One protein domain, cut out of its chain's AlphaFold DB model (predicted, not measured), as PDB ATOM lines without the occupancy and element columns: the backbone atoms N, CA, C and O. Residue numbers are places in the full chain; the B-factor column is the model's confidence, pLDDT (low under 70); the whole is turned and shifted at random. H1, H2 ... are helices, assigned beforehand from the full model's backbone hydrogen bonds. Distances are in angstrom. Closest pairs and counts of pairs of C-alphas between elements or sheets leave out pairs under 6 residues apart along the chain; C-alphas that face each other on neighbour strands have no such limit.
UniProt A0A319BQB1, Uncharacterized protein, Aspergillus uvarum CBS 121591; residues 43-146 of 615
ATOM      1  N   GLN A  43      36.701  -5.521  46.526       86.19
ATOM      2  CA  GLN A  43      36.138  -4.211  46.868       86.19
ATOM      3  C   GLN A  43      36.860  -3.597  48.082       86.19
ATOM      4  O   GLN A  43      37.008  -2.386  48.177       86.19
ATOM      5  N   THR A  44      37.331  -4.441  49.007       86.94
ATOM      6  CA  THR A  44      38.081  -4.034  50.209       86.94
ATOM      7  C   THR A  44      39.527  -3.664  49.868       86.94
ATOM      8  O   THR A  44      40.017  -2.668  50.382       86.94
ATOM      9  N   GLU A  45      40.172  -4.395  48.955       88.12
ATOM     10  CA  GLU A  45      41.486  -4.057  48.384       88.12
ATOM     11  C   GLU A  45      41.458  -2.663  47.737       88.12
ATOM     12  O   GLU A  45      42.257  -1.802  48.105       88.12
ATOM     13  N   LEU A  46      40.480  -2.392  46.863       88.56
ATOM     14  CA  LEU A  46      40.308  -1.069  46.247       88.56
ATOM     15  C   LEU A  46      39.970   0.030  47.267       88.56
ATOM     16  O   LEU A  46      40.455   1.148  47.131       88.56
ATOM     17  N   TYR A  47      39.187  -0.267  48.307       89.31
ATOM     18  CA  TYR A  47      38.869   0.693  49.374       89.31
ATOM     19  C   TYR A  47      40.094   1.077  50.209       89.31
ATOM     20  O   TYR A  47      40.255   2.242  50.557       89.31
ATOM     21  N   VAL A  48      40.981   0.125  50.509       89.50
ATOM     22  CA  VAL A  48      42.247   0.427  51.192       89.50
ATOM     23  C   VAL A  48      43.182   1.203  50.269       89.50
ATOM     24  O   VAL A  48      43.685   2.239  50.690       89.50
ATOM     25  N   LYS A  49      43.334   0.790  49.001       89.12
ATOM     26  CA  LYS A  49      44.122   1.538  48.005       89.12
ATOM     27  C   LYS A  49      43.645   2.986  47.879       89.12
ATOM     28  O   LYS A  49      44.456   3.890  47.992       89.12
ATOM     29  N   LEU A  50      42.337   3.222  47.745       89.06
ATOM     30  CA  LEU A  50      41.750   4.569  47.695       89.06
ATOM     31  C   LEU A  50      41.904   5.362  49.005       89.06
ATOM     32  O   LEU A  50      41.923   6.591  48.959       89.06
ATOM     33  N   PHE A  51      41.990   4.701  50.161       88.88
ATOM     34  CA  PHE A  51      42.240   5.360  51.449       88.88
ATOM     35  C   PHE A  51      43.711   5.765  51.599       88.88
ATOM     36  O   PHE A  51      43.999   6.901  51.972       88.88
ATOM     37  N   ASP A  52      44.647   4.867  51.281       86.69
ATOM     38  CA  ASP A  52      46.081   5.150  51.371       86.69
ATOM     39  C   ASP A  52      46.520   6.143  50.245       86.69
ATOM     40  O   ASP A  52      47.329   7.031  50.509       86.69
ATOM     41  N   ASP A  53      45.869   6.125  49.063       82.94
ATOM     42  CA  ASP A  53      45.898   7.147  47.971       82.94
ATOM     43  C   ASP A  53      45.124   8.448  48.334       82.94
ATOM     44  O   ASP A  53      44.959   9.357  47.517       82.94
ATOM     45  N   LYS A  54      44.618   8.555  49.575       84.06
ATOM     46  CA  LYS A  54      43.911   9.717  50.159       84.06
ATOM     47  C   LYS A  54      42.679  10.203  49.375       84.06
ATOM     48  O   LYS A  54      42.240  11.338  49.555       84.06
ATOM     49  N   LYS A  55      42.092   9.355  48.526       83.56
ATOM     50  CA  LYS A  55      40.863   9.643  47.761       83.56
ATOM     51  C   LYS A  55      39.592   9.428  48.583       83.56
ATOM     52  O   LYS A  55      38.554   9.988  48.240       83.56
ATOM     53  N   ILE A  56      39.655   8.640  49.661       84.62
ATOM     54  CA  ILE A  56      38.550   8.464  50.615       84.62
ATOM     55  C   ILE A  56      39.022   8.514  52.068       84.62
ATOM     56  O   ILE A  56      40.063   7.970  52.423       84.62
ATOM     57  N   GLU A  57      38.194   9.087  52.937       84.94
ATOM     58  CA  GLU A  57      38.317   8.908  54.385       84.94
ATOM     59  C   GLU A  57      37.659   7.598  54.840       84.94
ATOM     60  O   GLU A  57      36.649   7.157  54.271       84.94
ATOM     61  N   HIS A  58      38.183   6.996  55.912       83.88
ATOM     62  CA  HIS A  58      37.533   5.838  56.513       83.88
ATOM     63  C   HIS A  58      36.294   6.250  57.317       83.88
ATOM     64  O   HIS A  58      36.291   7.216  58.082       83.88
ATOM     65  N   ILE A  59      35.229   5.467  57.154       78.62
ATOM     66  CA  ILE A  59      34.027   5.552  57.973       78.62
ATOM     67  C   ILE A  59      33.768   4.205  58.638       78.62
ATOM     68  O   ILE A  59      33.833   3.150  57.996       78.62
ATOM     69  N   GLY A  60      33.444   4.256  59.923       68.19
ATOM     70  CA  GLY A  60      33.095   3.117  60.750       68.19
ATOM     71  C   GLY A  60      31.903   2.330  60.223       68.19
ATOM     72  O   GLY A  60      31.206   2.719  59.283       68.19
ATOM     73  N   SER A  61      31.627   1.193  60.856       58.22
ATOM     74  CA  SER A  61      30.558   0.289  60.399       58.22
ATOM     75  C   SER A  61      29.157   0.927  60.432       58.22
ATOM     76  O   SER A  61      28.279   0.481  59.697       58.22
ATOM     77  N   SER A  62      28.971   1.977  61.242       57.16
ATOM     78  CA  SER A  62      27.759   2.803  61.357       57.16
ATOM     79  C   SER A  62      27.709   4.018  60.417       57.16
ATOM     80  O   SER A  62      26.661   4.649  60.327       57.16
ATOM     81  N   GLY A  63      28.802   4.358  59.724       54.09
ATOM     82  CA  GLY A  63      28.903   5.536  58.851       54.09
ATOM     83  C   GLY A  63      29.549   6.782  59.474       54.09
ATOM     84  O   GLY A  63      29.852   7.719  58.739       54.09
ATOM     85  N   ASN A  64      29.823   6.789  60.785       64.81
ATOM     86  CA  ASN A  64      30.614   7.842  61.439       64.81
ATOM     87  C   ASN A  64      32.062   7.839  60.912       64.81
ATOM     88  O   ASN A  64      32.581   6.771  60.595       64.81
ATOM     89  N   SER A  65      32.747   8.983  60.862       61.56
ATOM     90  CA  SER A  65      34.170   9.030  60.490       61.56
ATOM     91  C   SER A  65      35.066   8.388  61.559       61.56
ATOM     92  O   SER A  65      34.953   8.679  62.750       61.56
ATOM     93  N   GLU A  66      35.971   7.506  61.131       64.81
ATOM     94  CA  GLU A  66      36.949   6.820  61.988       64.81
ATOM     95  C   GLU A  66      38.352   7.066  61.413       64.81
ATOM     96  O   GLU A  66      38.595   6.829  60.234       64.81
ATOM     97  N   LYS A  67      39.294   7.567  62.225       58.22
ATOM     98  CA  LYS A  67      40.591   8.083  61.727       58.22
ATOM     99  C   LYS A  67      41.560   7.023  61.182       58.22
ATOM    100  O   LYS A  67      42.592   7.386  60.625       58.22
ATOM    101  N   SER A  68      41.277   5.736  61.356       73.25
ATOM    102  CA  SER A  68      42.156   4.643  60.938       73.25
ATOM    103  C   SER A  68      41.356   3.438  60.459       73.25
ATOM    104  O   SER A  68      40.354   3.067  61.060       73.25
ATOM    105  N   LEU A  69      41.830   2.796  59.388       81.94
ATOM    106  CA  LEU A  69      41.329   1.497  58.941       81.94
ATOM    107  C   LEU A  69      41.639   0.412  59.994       81.94
ATOM    108  O   LEU A  69      42.818   0.212  60.296       81.94
ATOM    109  N   PRO A  70      40.642  -0.344  60.494       83.31
ATOM    110  CA  PRO A  70      40.879  -1.564  61.261       83.31
ATOM    111  C   PRO A  70      41.672  -2.611  60.465       83.31
ATOM    112  O   PRO A  70      41.483  -2.747  59.253       83.31
ATOM    113  N   ASP A  71      42.481  -3.422  61.152       77.88
ATOM    114  CA  ASP A  71      43.401  -4.393  60.529       77.88
ATOM    115  C   ASP A  71      42.706  -5.367  59.571       77.88
ATOM    116  O   ASP A  71      43.218  -5.669  58.497       77.88
ATOM    117  N   ALA A  72      41.492  -5.808  59.910       76.75
ATOM    118  CA  ALA A  72      40.702  -6.696  59.061       76.75
ATOM    119  C   ALA A  72      40.243  -6.037  57.739       76.75
ATOM    120  O   ALA A  72      39.927  -6.744  56.785       76.75
ATOM    121  N   ILE A  73      40.222  -4.699  57.650       81.94
ATOM    122  CA  ILE A  73      40.080  -3.991  56.367       81.94
ATOM    123  C   ILE A  73      41.442  -3.903  55.672       81.94
ATOM    124  O   ILE A  73      41.528  -4.276  54.508       81.94
ATOM    125  N   ARG A  74      42.510  -3.486  56.377       84.00
ATOM    126  CA  ARG A  74      43.873  -3.359  55.807       84.00
ATOM    127  C   ARG A  74      44.428  -4.664  55.226       84.00
ATOM    128  O   ARG A  74      45.157  -4.629  54.248       84.00
ATOM    129  N   GLN A  75      44.060  -5.807  55.800       80.75
ATOM    130  CA  GLN A  75      44.409  -7.152  55.321       80.75
ATOM    131  C   GLN A  75      43.377  -7.722  54.320       80.75
ATOM    132  O   GLN A  75      43.426  -8.898  53.966       80.75
ATOM    133  N   TYR A  76      42.404  -6.908  53.900       83.56
ATOM    134  CA  TYR A  76      41.321  -7.213  52.953       83.56
ATOM    135  C   TYR A  76      40.383  -8.369  53.362       83.56
ATOM    136  O   TYR A  76      39.643  -8.884  52.525       83.56
ATOM    137  N   THR A  77      40.395  -8.781  54.634       71.38
ATOM    138  CA  THR A  77      39.701  -9.986  55.140       71.38
ATOM    139  C   THR A  77      38.237  -9.736  55.495       71.38
ATOM    140  O   THR A  77      37.412 -10.653  55.477       71.38
ATOM    141  N   ARG A  78      37.892  -8.488  55.823       80.06
ATOM    142  CA  ARG A  78      36.537  -8.049  56.157       80.06
ATOM    143  C   ARG A  78      35.872  -7.447  54.932       80.06
ATOM    144  O   ARG A  78      36.413  -6.536  54.323       80.06
ATOM    145  N   LYS A  79      34.640  -7.865  54.632       79.25
ATOM    146  CA  LYS A  79      33.811  -7.139  53.661       79.25
ATOM    147  C   LYS A  79      33.475  -5.741  54.177       79.25
ATOM    148  O   LYS A  79      33.265  -5.536  55.376       79.25
ATOM    149  N   LEU A  80      33.385  -4.801  53.246       77.94
ATOM    150  CA  LEU A  80      32.898  -3.452  53.501       77.94
ATOM    151  C   LEU A  80      31.402  -3.469  53.843       77.94
ATOM    152  O   LEU A  80      30.640  -4.302  53.341       77.94
ATOM    153  N   THR A  81      30.976  -2.541  54.695       78.25
ATOM    154  CA  THR A  81      29.553  -2.273  54.953       78.25
ATOM    155  C   THR A  81      28.927  -1.473  53.806       78.25
ATOM    156  O   THR A  81      29.637  -0.906  52.980       78.25
ATOM    157  N   GLY A  82      27.593  -1.376  53.758       76.38
ATOM    158  CA  GLY A  82      26.885  -0.549  52.766       76.38
ATOM    159  C   GLY A  82      27.401   0.901  52.677       76.38
ATOM    160  O   GLY A  82      27.730   1.337  51.577       76.38
ATOM    161  N   PRO A  83      27.569   1.627  53.802       77.00
ATOM    162  CA  PRO A  83      28.198   2.950  53.802       77.00
ATOM    163  C   PRO A  83      29.625   2.960  53.235       77.00
ATOM    164  O   PRO A  83      29.959   3.823  52.426       77.00
ATOM    165  N   GLN A  84      30.463   1.985  53.608       81.69
ATOM    166  CA  GLN A  84      31.850   1.884  53.127       81.69
ATOM    167  C   GLN A  84      31.910   1.589  51.618       81.69
ATOM    168  O   GLN A  84      32.693   2.213  50.910       81.69
ATOM    169  N   MET A  85      31.029   0.722  51.105       81.38
ATOM    170  CA  MET A  85      30.828   0.528  49.663       81.38
ATOM    171  C   MET A  85      30.375   1.824  48.971       81.38
ATOM    172  O   MET A  85      30.835   2.119  47.876       81.38
ATOM    173  N   GLY A  86      29.517   2.627  49.612       80.75
ATOM    174  CA  GLY A  86      29.067   3.917  49.079       80.75
ATOM    175  C   GLY A  86      30.204   4.923  48.856       80.75
ATOM    176  O   GLY A  86      30.178   5.661  47.877       80.75
ATOM    177  N   LYS A  87      31.243   4.904  49.703       85.00
ATOM    178  CA  LYS A  87      32.445   5.743  49.535       85.00
ATOM    179  C   LYS A  87      33.301   5.362  48.318       85.00
ATOM    180  O   LYS A  87      34.074   6.201  47.876       85.00
ATOM    181  N   LEU A  88      33.160   4.156  47.757       86.31
ATOM    182  CA  LEU A  88      33.861   3.774  46.522       86.31
ATOM    183  C   LEU A  88      33.312   4.481  45.276       86.31
ATOM    184  O   LEU A  88      34.051   4.623  44.311       86.31
ATOM    185  N   ARG A  89      32.033   4.886  45.274       86.62
ATOM    186  CA  ARG A  89      31.309   5.244  44.046       86.62
ATOM    187  C   ARG A  89      31.986   6.369  43.248       86.62
ATOM    188  O   ARG A  89      32.498   6.092  42.172       86.62
ATOM    189  N   GLY A  90      32.050   7.580  43.807       86.69
ATOM    190  CA  GLY A  90      32.634   8.748  43.130       86.69
ATOM    191  C   GLY A  90      34.085   8.530  42.671       86.69
ATOM    192  O   GLY A  90      34.352   8.638  41.482       86.69
ATOM    193  N   PRO A  91      35.013   8.097  43.546       88.75
ATOM    194  CA  PRO A  91      36.408   7.874  43.153       88.75
ATOM    195  C   PRO A  91      36.626   6.775  42.101       88.75
ATOM    196  O   PRO A  91      37.671   6.767  41.449       88.75
ATOM    197  N   LEU A  92      35.689   5.833  41.939       90.69
ATOM    198  CA  LEU A  92      35.710   4.864  40.839       90.69
ATOM    199  C   LEU A  92      35.031   5.414  39.571       90.69
ATOM    200  O   LEU A  92      35.501   5.106  38.481       90.69
ATOM    201  N   GLU A  93      33.999   6.253  39.692       89.94
ATOM    202  CA  GLU A  93      33.410   7.026  38.583       89.94
ATOM    203  C   GLU A  93      34.458   7.977  37.962       89.94
ATOM    204  O   GLU A  93      34.689   7.919  36.753       89.94
ATOM    205  N   ASP A  94      35.191   8.741  38.782       89.62
ATOM    206  CA  ASP A  94      36.297   9.616  38.358       89.62
ATOM    207  C   ASP A  94      37.406   8.838  37.627       89.62
ATOM    208  O   ASP A  94      37.872   9.237  36.558       89.62
ATOM    209  N   LYS A  95      37.826   7.693  38.187       89.75
ATOM    210  CA  LYS A  95      38.856   6.834  37.578       89.75
ATOM    211  C   LYS A  95      38.366   6.210  36.264       89.75
ATOM    212  O   LYS A  95      39.135   6.144  35.312       89.75
ATOM    213  N   ILE A  96      37.102   5.794  36.166       90.81
ATOM    214  CA  ILE A  96      36.539   5.250  34.918       90.81
ATOM    215  C   ILE A  96      36.446   6.319  33.832       90.81
ATOM    216  O   ILE A  96      36.760   6.024  32.681       90.81
ATOM    217  N   LYS A  97      36.099   7.559  34.190       91.19
ATOM    218  CA  LYS A  97      36.151   8.688  33.260       91.19
ATOM    219  C   LYS A  97      37.580   8.928  32.749       91.19
ATOM    220  O   LYS A  97      37.782   8.984  31.541       91.19
ATOM    221  N   PHE A  98      38.578   8.957  33.635       90.62
ATOM    222  CA  PHE A  98      39.989   9.099  33.248       90.62
ATOM    223  C   PHE A  98      40.479   7.972  32.312       90.62
ATOM    224  O   PHE A  98      41.233   8.227  31.377       90.62
ATOM    225  N   LEU A  99      40.010   6.732  32.506       91.81
ATOM    226  CA  LEU A  99      40.280   5.622  31.584       91.81
ATOM    227  C   LEU A  99      39.591   5.797  30.216       91.81
ATOM    228  O   LEU A  99      40.160   5.418  29.195       91.81
ATOM    229  N   GLN A 100      38.379   6.358  30.182       88.94
ATOM    230  CA  GLN A 100      37.663   6.658  28.935       88.94
ATOM    231  C   GLN A 100      38.338   7.780  28.130       88.94
ATOM    232  O   GLN A 100      38.329   7.733  26.902       88.94
ATOM    233  N   GLU A 101      38.947   8.749  28.818       90.62
ATOM    234  CA  GLU A 101      39.660   9.897  28.237       90.62
ATOM    235  C   GLU A 101      41.097   9.571  27.774       90.62
ATOM    236  O   GLU A 101      41.722  10.392  27.106       90.62
ATOM    237  N   ALA A 102      41.634   8.381  28.074       88.62
ATOM    238  CA  ALA A 102      42.964   7.967  27.623       88.62
ATOM    239  C   ALA A 102      43.012   7.727  26.099       88.62
ATOM    240  O   ALA A 102      42.128   7.087  25.535       88.62
ATOM    241  N   GLU A 103      44.055   8.193  25.412       85.75
ATOM    242  CA  GLU A 103      44.117   8.120  23.944       85.75
ATOM    243  C   GLU A 103      44.589   6.746  23.436       85.75
ATOM    244  O   GLU A 103      43.767   5.965  22.950       85.75
ATOM    245  N   GLU A 104      45.887   6.446  23.575       83.44
ATOM    246  CA  GLU A 104      46.564   5.322  22.898       83.44
ATOM    247  C   GLU A 104      47.050   4.200  23.840       83.44
ATOM    248  O   GLU A 104      46.995   3.022  23.483       83.44
ATOM    249  N   ASN A 105      47.504   4.540  25.051       89.19
ATOM    250  CA  ASN A 105      48.127   3.609  26.000       89.19
ATOM    251  C   ASN A 105      47.310   3.473  27.294       89.19
ATOM    252  O   ASN A 105      46.651   4.423  27.720       89.19
ATOM    253  N   VAL A 106      47.378   2.308  27.948       89.56
ATOM    254  CA  VAL A 106      46.731   2.078  29.252       89.56
ATOM    255  C   VAL A 106      47.284   3.072  30.288       89.56
ATOM    256  O   VAL A 106      48.489   3.051  30.554       89.56
ATOM    257  N   PRO A 107      46.442   3.929  30.898       89.12
ATOM    258  CA  PRO A 107      46.920   4.955  31.817       89.12
ATOM    259  C   PRO A 107      47.434   4.340  33.132       89.12
ATOM    260  O   PRO A 107      46.871   3.348  33.607       89.12
ATOM    261  N   PRO A 108      48.473   4.918  33.761       87.75
ATOM    262  CA  PRO A 108      49.015   4.416  35.021       87.75
ATOM    263  C   PRO A 108      48.018   4.583  36.174       87.75
ATOM    264  O   PRO A 108      47.235   5.538  36.207       87.75
ATOM    265  N   ILE A 109      48.048   3.670  37.148       89.12
ATOM    266  CA  ILE A 109      47.133   3.709  38.297       89.12
ATOM    267  C   ILE A 109      47.717   3.046  39.546       89.12
ATOM    268  O   ILE A 109      48.292   1.968  39.473       89.12
ATOM    269  N   PHE A 110      47.547   3.694  40.708       84.62
ATOM    270  CA  PHE A 110      48.112   3.256  41.996       84.62
ATOM    271  C   PHE A 110      49.616   2.918  41.889       84.62
ATOM    272  O   PHE A 110      50.054   1.866  42.337       84.62
ATOM    273  N   GLU A 111      50.372   3.810  41.237       84.25
ATOM    274  CA  GLU A 111      51.812   3.690  40.928       84.25
ATOM    275  C   GLU A 111      52.194   2.561  39.939       84.25
ATOM    276  O   GLU A 111      53.342   2.494  39.505       84.25
ATOM    277  N   LEU A 112      51.238   1.740  39.487       82.62
ATOM    278  CA  LEU A 112      51.445   0.705  38.469       82.62
ATOM    279  C   LEU A 112      51.442   1.283  37.043       82.62
ATOM    280  O   LEU A 112      50.751   2.265  36.749       82.62
ATOM    281  N   GLN A 113      52.156   0.608  36.139       87.69
ATOM    282  CA  GLN A 113      52.210   0.888  34.698       87.69
ATOM    283  C   GLN A 113      51.962  -0.393  33.878       87.69
ATOM    284  O   GLN A 113      51.897  -1.491  34.434       87.69
ATOM    285  N   GLY A 114      51.824  -0.261  32.554       82.75
ATOM    286  CA  GLY A 114      51.836  -1.391  31.620       82.75
ATOM    287  C   GLY A 114      50.808  -2.486  31.937       82.75
ATOM    288  O   GLY A 114      49.623  -2.212  32.144       82.75
ATOM    289  N   ALA A 115      51.266  -3.740  31.953       81.06
ATOM    290  CA  ALA A 115      50.418  -4.907  32.192       81.06
ATOM    291  C   ALA A 115      49.790  -4.915  33.599       81.06
ATOM    292  O   ALA A 115      48.618  -5.266  33.739       81.06
ATOM    293  N   ASP A 116      50.522  -4.469  34.625       81.94
ATOM    294  CA  ASP A 116      50.014  -4.399  36.000       81.94
ATOM    295  C   ASP A 116      48.961  -3.294  36.163       81.94
ATOM    296  O   ASP A 116      47.936  -3.508  36.814       81.94
ATOM    297  N   ALA A 117      49.145  -2.145  35.497       85.94
ATOM    298  CA  ALA A 117      48.099  -1.127  35.401       85.94
ATOM    299  C   ALA A 117      46.849  -1.683  34.707       85.94
ATOM    300  O   ALA A 117      45.743  -1.491  35.212       85.94
ATOM    301  N   LYS A 118      46.999  -2.421  33.594       88.19
ATOM    302  CA  LYS A 118      45.866  -3.056  32.898       88.19
ATOM    303  C   LYS A 118      45.121  -4.022  33.819       88.19
ATOM    304  O   LYS A 118      43.911  -3.883  33.979       88.19
ATOM    305  N   ALA A 119      45.833  -4.919  34.500       86.81
ATOM    306  CA  ALA A 119      45.244  -5.857  35.455       86.81
ATOM    307  C   ALA A 119      44.528  -5.151  36.625       86.81
ATOM    308  O   ALA A 119      43.494  -5.624  37.097       86.81
ATOM    309  N   GLU A 120      45.029  -4.007  37.096       89.44
ATOM    310  CA  GLU A 120      44.376  -3.215  38.144       89.44
ATOM    311  C   GLU A 120      43.143  -2.445  37.625       89.44
ATOM    312  O   GLU A 120      42.130  -2.368  38.326       89.44
ATOM    313  N   TRP A 121      43.156  -1.970  36.375       91.12
ATOM    314  CA  TRP A 121      41.965  -1.431  35.708       91.12
ATOM    315  C   TRP A 121      40.871  -2.487  35.518       91.12
ATOM    316  O   TRP A 121      39.702  -2.196  35.776       91.12
ATOM    317  N   GLU A 122      41.218  -3.729  35.168       91.25
ATOM    318  CA  GLU A 122      40.252  -4.837  35.103       91.25
ATOM    319  C   GLU A 122      39.585  -5.099  36.467       91.25
ATOM    320  O   GLU A 122      38.374  -5.335  36.537       91.25
ATOM    321  N   LYS A 123      40.335  -5.001  37.578       90.94
ATOM    322  CA  LYS A 123      39.766  -5.080  38.939       90.94
ATOM    323  C   LYS A 123      38.793  -3.931  39.215       90.94
ATOM    324  O   LYS A 123      37.723  -4.170  39.781       90.94
ATOM    325  N   ILE A 124      39.159  -2.706  38.834       91.25
ATOM    326  CA  ILE A 124      38.341  -1.496  39.009       91.25
ATOM    327  C   ILE A 124      37.027  -1.614  38.243       91.25
ATOM    328  O   ILE A 124      35.964  -1.478  38.849       91.25
ATOM    329  N   LEU A 125      37.084  -1.929  36.947       89.75
ATOM    330  CA  LEU A 125      35.905  -2.062  36.088       89.75
ATOM    331  C   LEU A 125      34.971  -3.168  36.580       89.75
ATOM    332  O   LEU A 125      33.762  -2.964  36.663       89.75
ATOM    333  N   LYS A 126      35.531  -4.301  37.011       90.38
ATOM    334  CA  LYS A 126      34.770  -5.402  37.608       90.38
ATOM    335  C   LYS A 126      34.032  -4.996  38.884       90.38
ATOM    336  O   LYS A 126      32.863  -5.335  39.044       90.38
ATOM    337  N   VAL A 127      34.683  -4.267  39.794       88.25
ATOM    338  CA  VAL A 127      34.028  -3.783  41.023       88.25
ATOM    339  C   VAL A 127      33.006  -2.686  40.716       88.25
ATOM    340  O   VAL A 127      31.949  -2.657  41.343       88.25
ATOM    341  N   ALA A 128      33.275  -1.829  39.735       88.19
ATOM    342  CA  ALA A 128      32.360  -0.793  39.270       88.19
ATOM    343  C   ALA A 128      31.082  -1.373  38.637       88.19
ATOM    344  O   ALA A 128      29.979  -0.909  38.928       88.19
ATOM    345  N   GLU A 129      31.209  -2.436  37.842       86.75
ATOM    346  CA  GLU A 129      30.087  -3.203  37.297       86.75
ATOM    347  C   GLU A 129      29.288  -3.901  38.416       86.75
ATOM    348  O   GLU A 129      28.062  -3.782  38.466       86.75
ATOM    349  N   GLU A 130      29.965  -4.537  39.384       82.38
ATOM    350  CA  GLU A 130      29.328  -5.173  40.551       82.38
ATOM    351  C   GLU A 130      28.509  -4.202  41.429       82.38
ATOM    352  O   GLU A 130      27.571  -4.642  42.102       82.38
ATOM    353  N   ILE A 131      28.835  -2.902  41.439       81.75
ATOM    354  CA  ILE A 131      28.110  -1.865  42.206       81.75
ATOM    355  C   ILE A 131      27.210  -0.959  41.353       81.75
ATOM    356  O   ILE A 131      26.536  -0.088  41.912       81.75
ATOM    357  N   GLY A 132      27.166  -1.160  40.034       82.50
ATOM    358  CA  GLY A 132      26.369  -0.354  39.109       82.50
ATOM    359  C   GLY A 132      26.858   1.092  38.994       82.50
ATOM    360  O   GLY A 132      26.115   2.025  39.308       82.50
ATOM    361  N   ILE A 133      28.111   1.284  38.588       85.75
ATOM    362  CA  ILE A 133      28.625   2.561  38.074       85.75
ATOM    363  C   ILE A 133      28.299   2.673  36.581       85.75
ATOM    364  O   ILE A 133      28.520   1.737  35.809       85.75
ATOM    365  N   GLU A 134      27.764   3.821  36.175       83.62
ATOM    366  CA  GLU A 134      27.505   4.121  34.769       83.62
ATOM    367  C   GLU A 134      28.830   4.332  34.012       83.62
ATOM    368  O   GLU A 134      29.830   4.760  34.581       83.62
ATOM    369  N   GLY A 135      28.884   3.938  32.738       80.31
ATOM    370  CA  GLY A 135      30.121   3.970  31.947       80.31
ATOM    371  C   GLY A 135      31.102   2.809  32.186       80.31
ATOM    372  O   GLY A 135      31.982   2.610  31.350       80.31
ATOM    373  N   ALA A 136      30.941   1.971  33.219       85.81
ATOM    374  CA  ALA A 136      31.832   0.819  33.456       85.81
ATOM    375  C   ALA A 136      31.927  -0.142  32.246       85.81
ATOM    376  O   ALA A 136      33.014  -0.595  31.893       85.81
ATOM    377  N   ALA A 137      30.817  -0.383  31.538       82.06
ATOM    378  CA  ALA A 137      30.808  -1.195  30.314       82.06
ATOM    379  C   ALA A 137      31.567  -0.546  29.135       82.06
ATOM    380  O   ALA A 137      32.197  -1.254  28.353       82.06
ATOM    381  N   ALA A 138      31.558   0.787  29.028       86.12
ATOM    382  CA  ALA A 138      32.357   1.515  28.038       86.12
ATOM    383  C   ALA A 138      33.847   1.546  28.429       86.12
ATOM    384  O   ALA A 138      34.715   1.448  27.569       86.12
ATOM    385  N   GLY A 139      34.153   1.585  29.732       87.12
ATOM    386  CA  GLY A 139      35.517   1.426  30.244       87.12
ATOM    387  C   GLY A 139      36.126   0.059  29.905       87.12
ATOM    388  O   GLY A 139      37.294  -0.004  29.533       87.12
ATOM    389  N   TRP A 140      35.333  -1.022  29.938       89.56
ATOM    390  CA  TRP A 140      35.755  -2.346  29.454       89.56
ATOM    391  C   TRP A 140      36.099  -2.360  27.960       89.56
ATOM    392  O   TRP A 140      37.094  -2.969  27.576       89.56
ATOM    393  N   GLN A 141      35.302  -1.685  27.125       87.00
ATOM    394  CA  GLN A 141      35.579  -1.560  25.689       87.00
ATOM    395  C   GLN A 141      36.874  -0.773  25.459       87.00
ATOM    396  O   GLN A 141      37.796  -1.278  24.822       87.00
ATOM    397  N   LYS A 142      37.005   0.396  26.092       90.69
ATOM    398  CA  LYS A 142      38.190   1.248  25.969       90.69
ATOM    399  C   LYS A 142      39.474   0.574  26.472       90.69
ATOM    400  O   LYS A 142      40.505   0.659  25.816       90.69
ATOM    401  N   LEU A 143      39.429  -0.171  27.582       91.44
ATOM    402  CA  LEU A 143      40.595  -0.915  28.087       91.44
ATOM    403  C   LEU A 143      41.051  -2.037  27.133       91.44
ATOM    404  O   LEU A 143      42.227  -2.410  27.142       91.44
ATOM    405  N   ALA A 144      40.153  -2.575  26.303       88.06
ATOM    406  CA  ALA A 144      40.507  -3.541  25.264       88.06
ATOM    407  C   ALA A 144      41.181  -2.881  24.044       88.06
ATOM    408  O   ALA A 144      42.004  -3.526  23.400       88.06
ATOM    409  N   GLU A 145      40.873  -1.612  23.764       88.56
ATOM    410  CA  GLU A 145      41.440  -0.817  22.661       88.56
ATOM    411  C   GLU A 145      42.820  -0.217  22.984       88.56
ATOM    412  O   GLU A 145      43.608   0.025  22.074       88.56
ATOM    413  N   LEU A 146      43.122   0.030  24.265       88.94
ATOM    414  CA  LEU A 146      44.370   0.666  24.701       88.94
ATOM    415  C   LEU A 146      45.573  -0.295  24.711       88.94
ATOM    416  O   LEU A 146      45.518  -1.397  25.285       88.94
TER     417      LEU A 146
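This is residues 43 to 146 of the 615 residues of an uncharacterized protein of Aspergillus uvarum CBS 121591 (UniProt A0A319BQB1). An elongated body has a three-helix cluster at one end, where H4 packs on the hairpin of H5 and H6; the looser other end holds H1, short H2 and H3, and the loop of residues 53 to 70. It is all helix: 104 residues are printed, with six named helices, H1 to H6 in chain order, and no named strand. The whole is compact, with a radius of gyration of the C-alphas of 13.9 A and spans of 41 by 25 by 20 A.

H1, residues 43 to 52, begins at C-alpha 43 (36.138, -4.211, 46.868). H2 is residues 71 to 74, H3 82 to 86, H4 89 to 100 (16.5 A), H5 114 to 131 (26.0 A). H6, residues 136 to 145, ends at C-alpha 145 (41.440, -0.817, 22.661).

H1 touches H2, closest C-alphas Val 48 and Arg 74, 6.2 A. H3 and H4 meet only through their link. H4 touches H6 with residues 96 to 100 alone, at a shallow tilt of 30 degrees. H5 and H6 form a hairpin at 21 degrees. Every O i to N i+4 pair is within hydrogen-bond range in H1, H3, H4, H5 and H6; H2 is too short for one, with 1 of 1 O i to N i+3 pair within range.

The printed part has no cut. The links H1 to H2 and H4 to H5 are long. Residues 60 to 67 have pLDDT under 70.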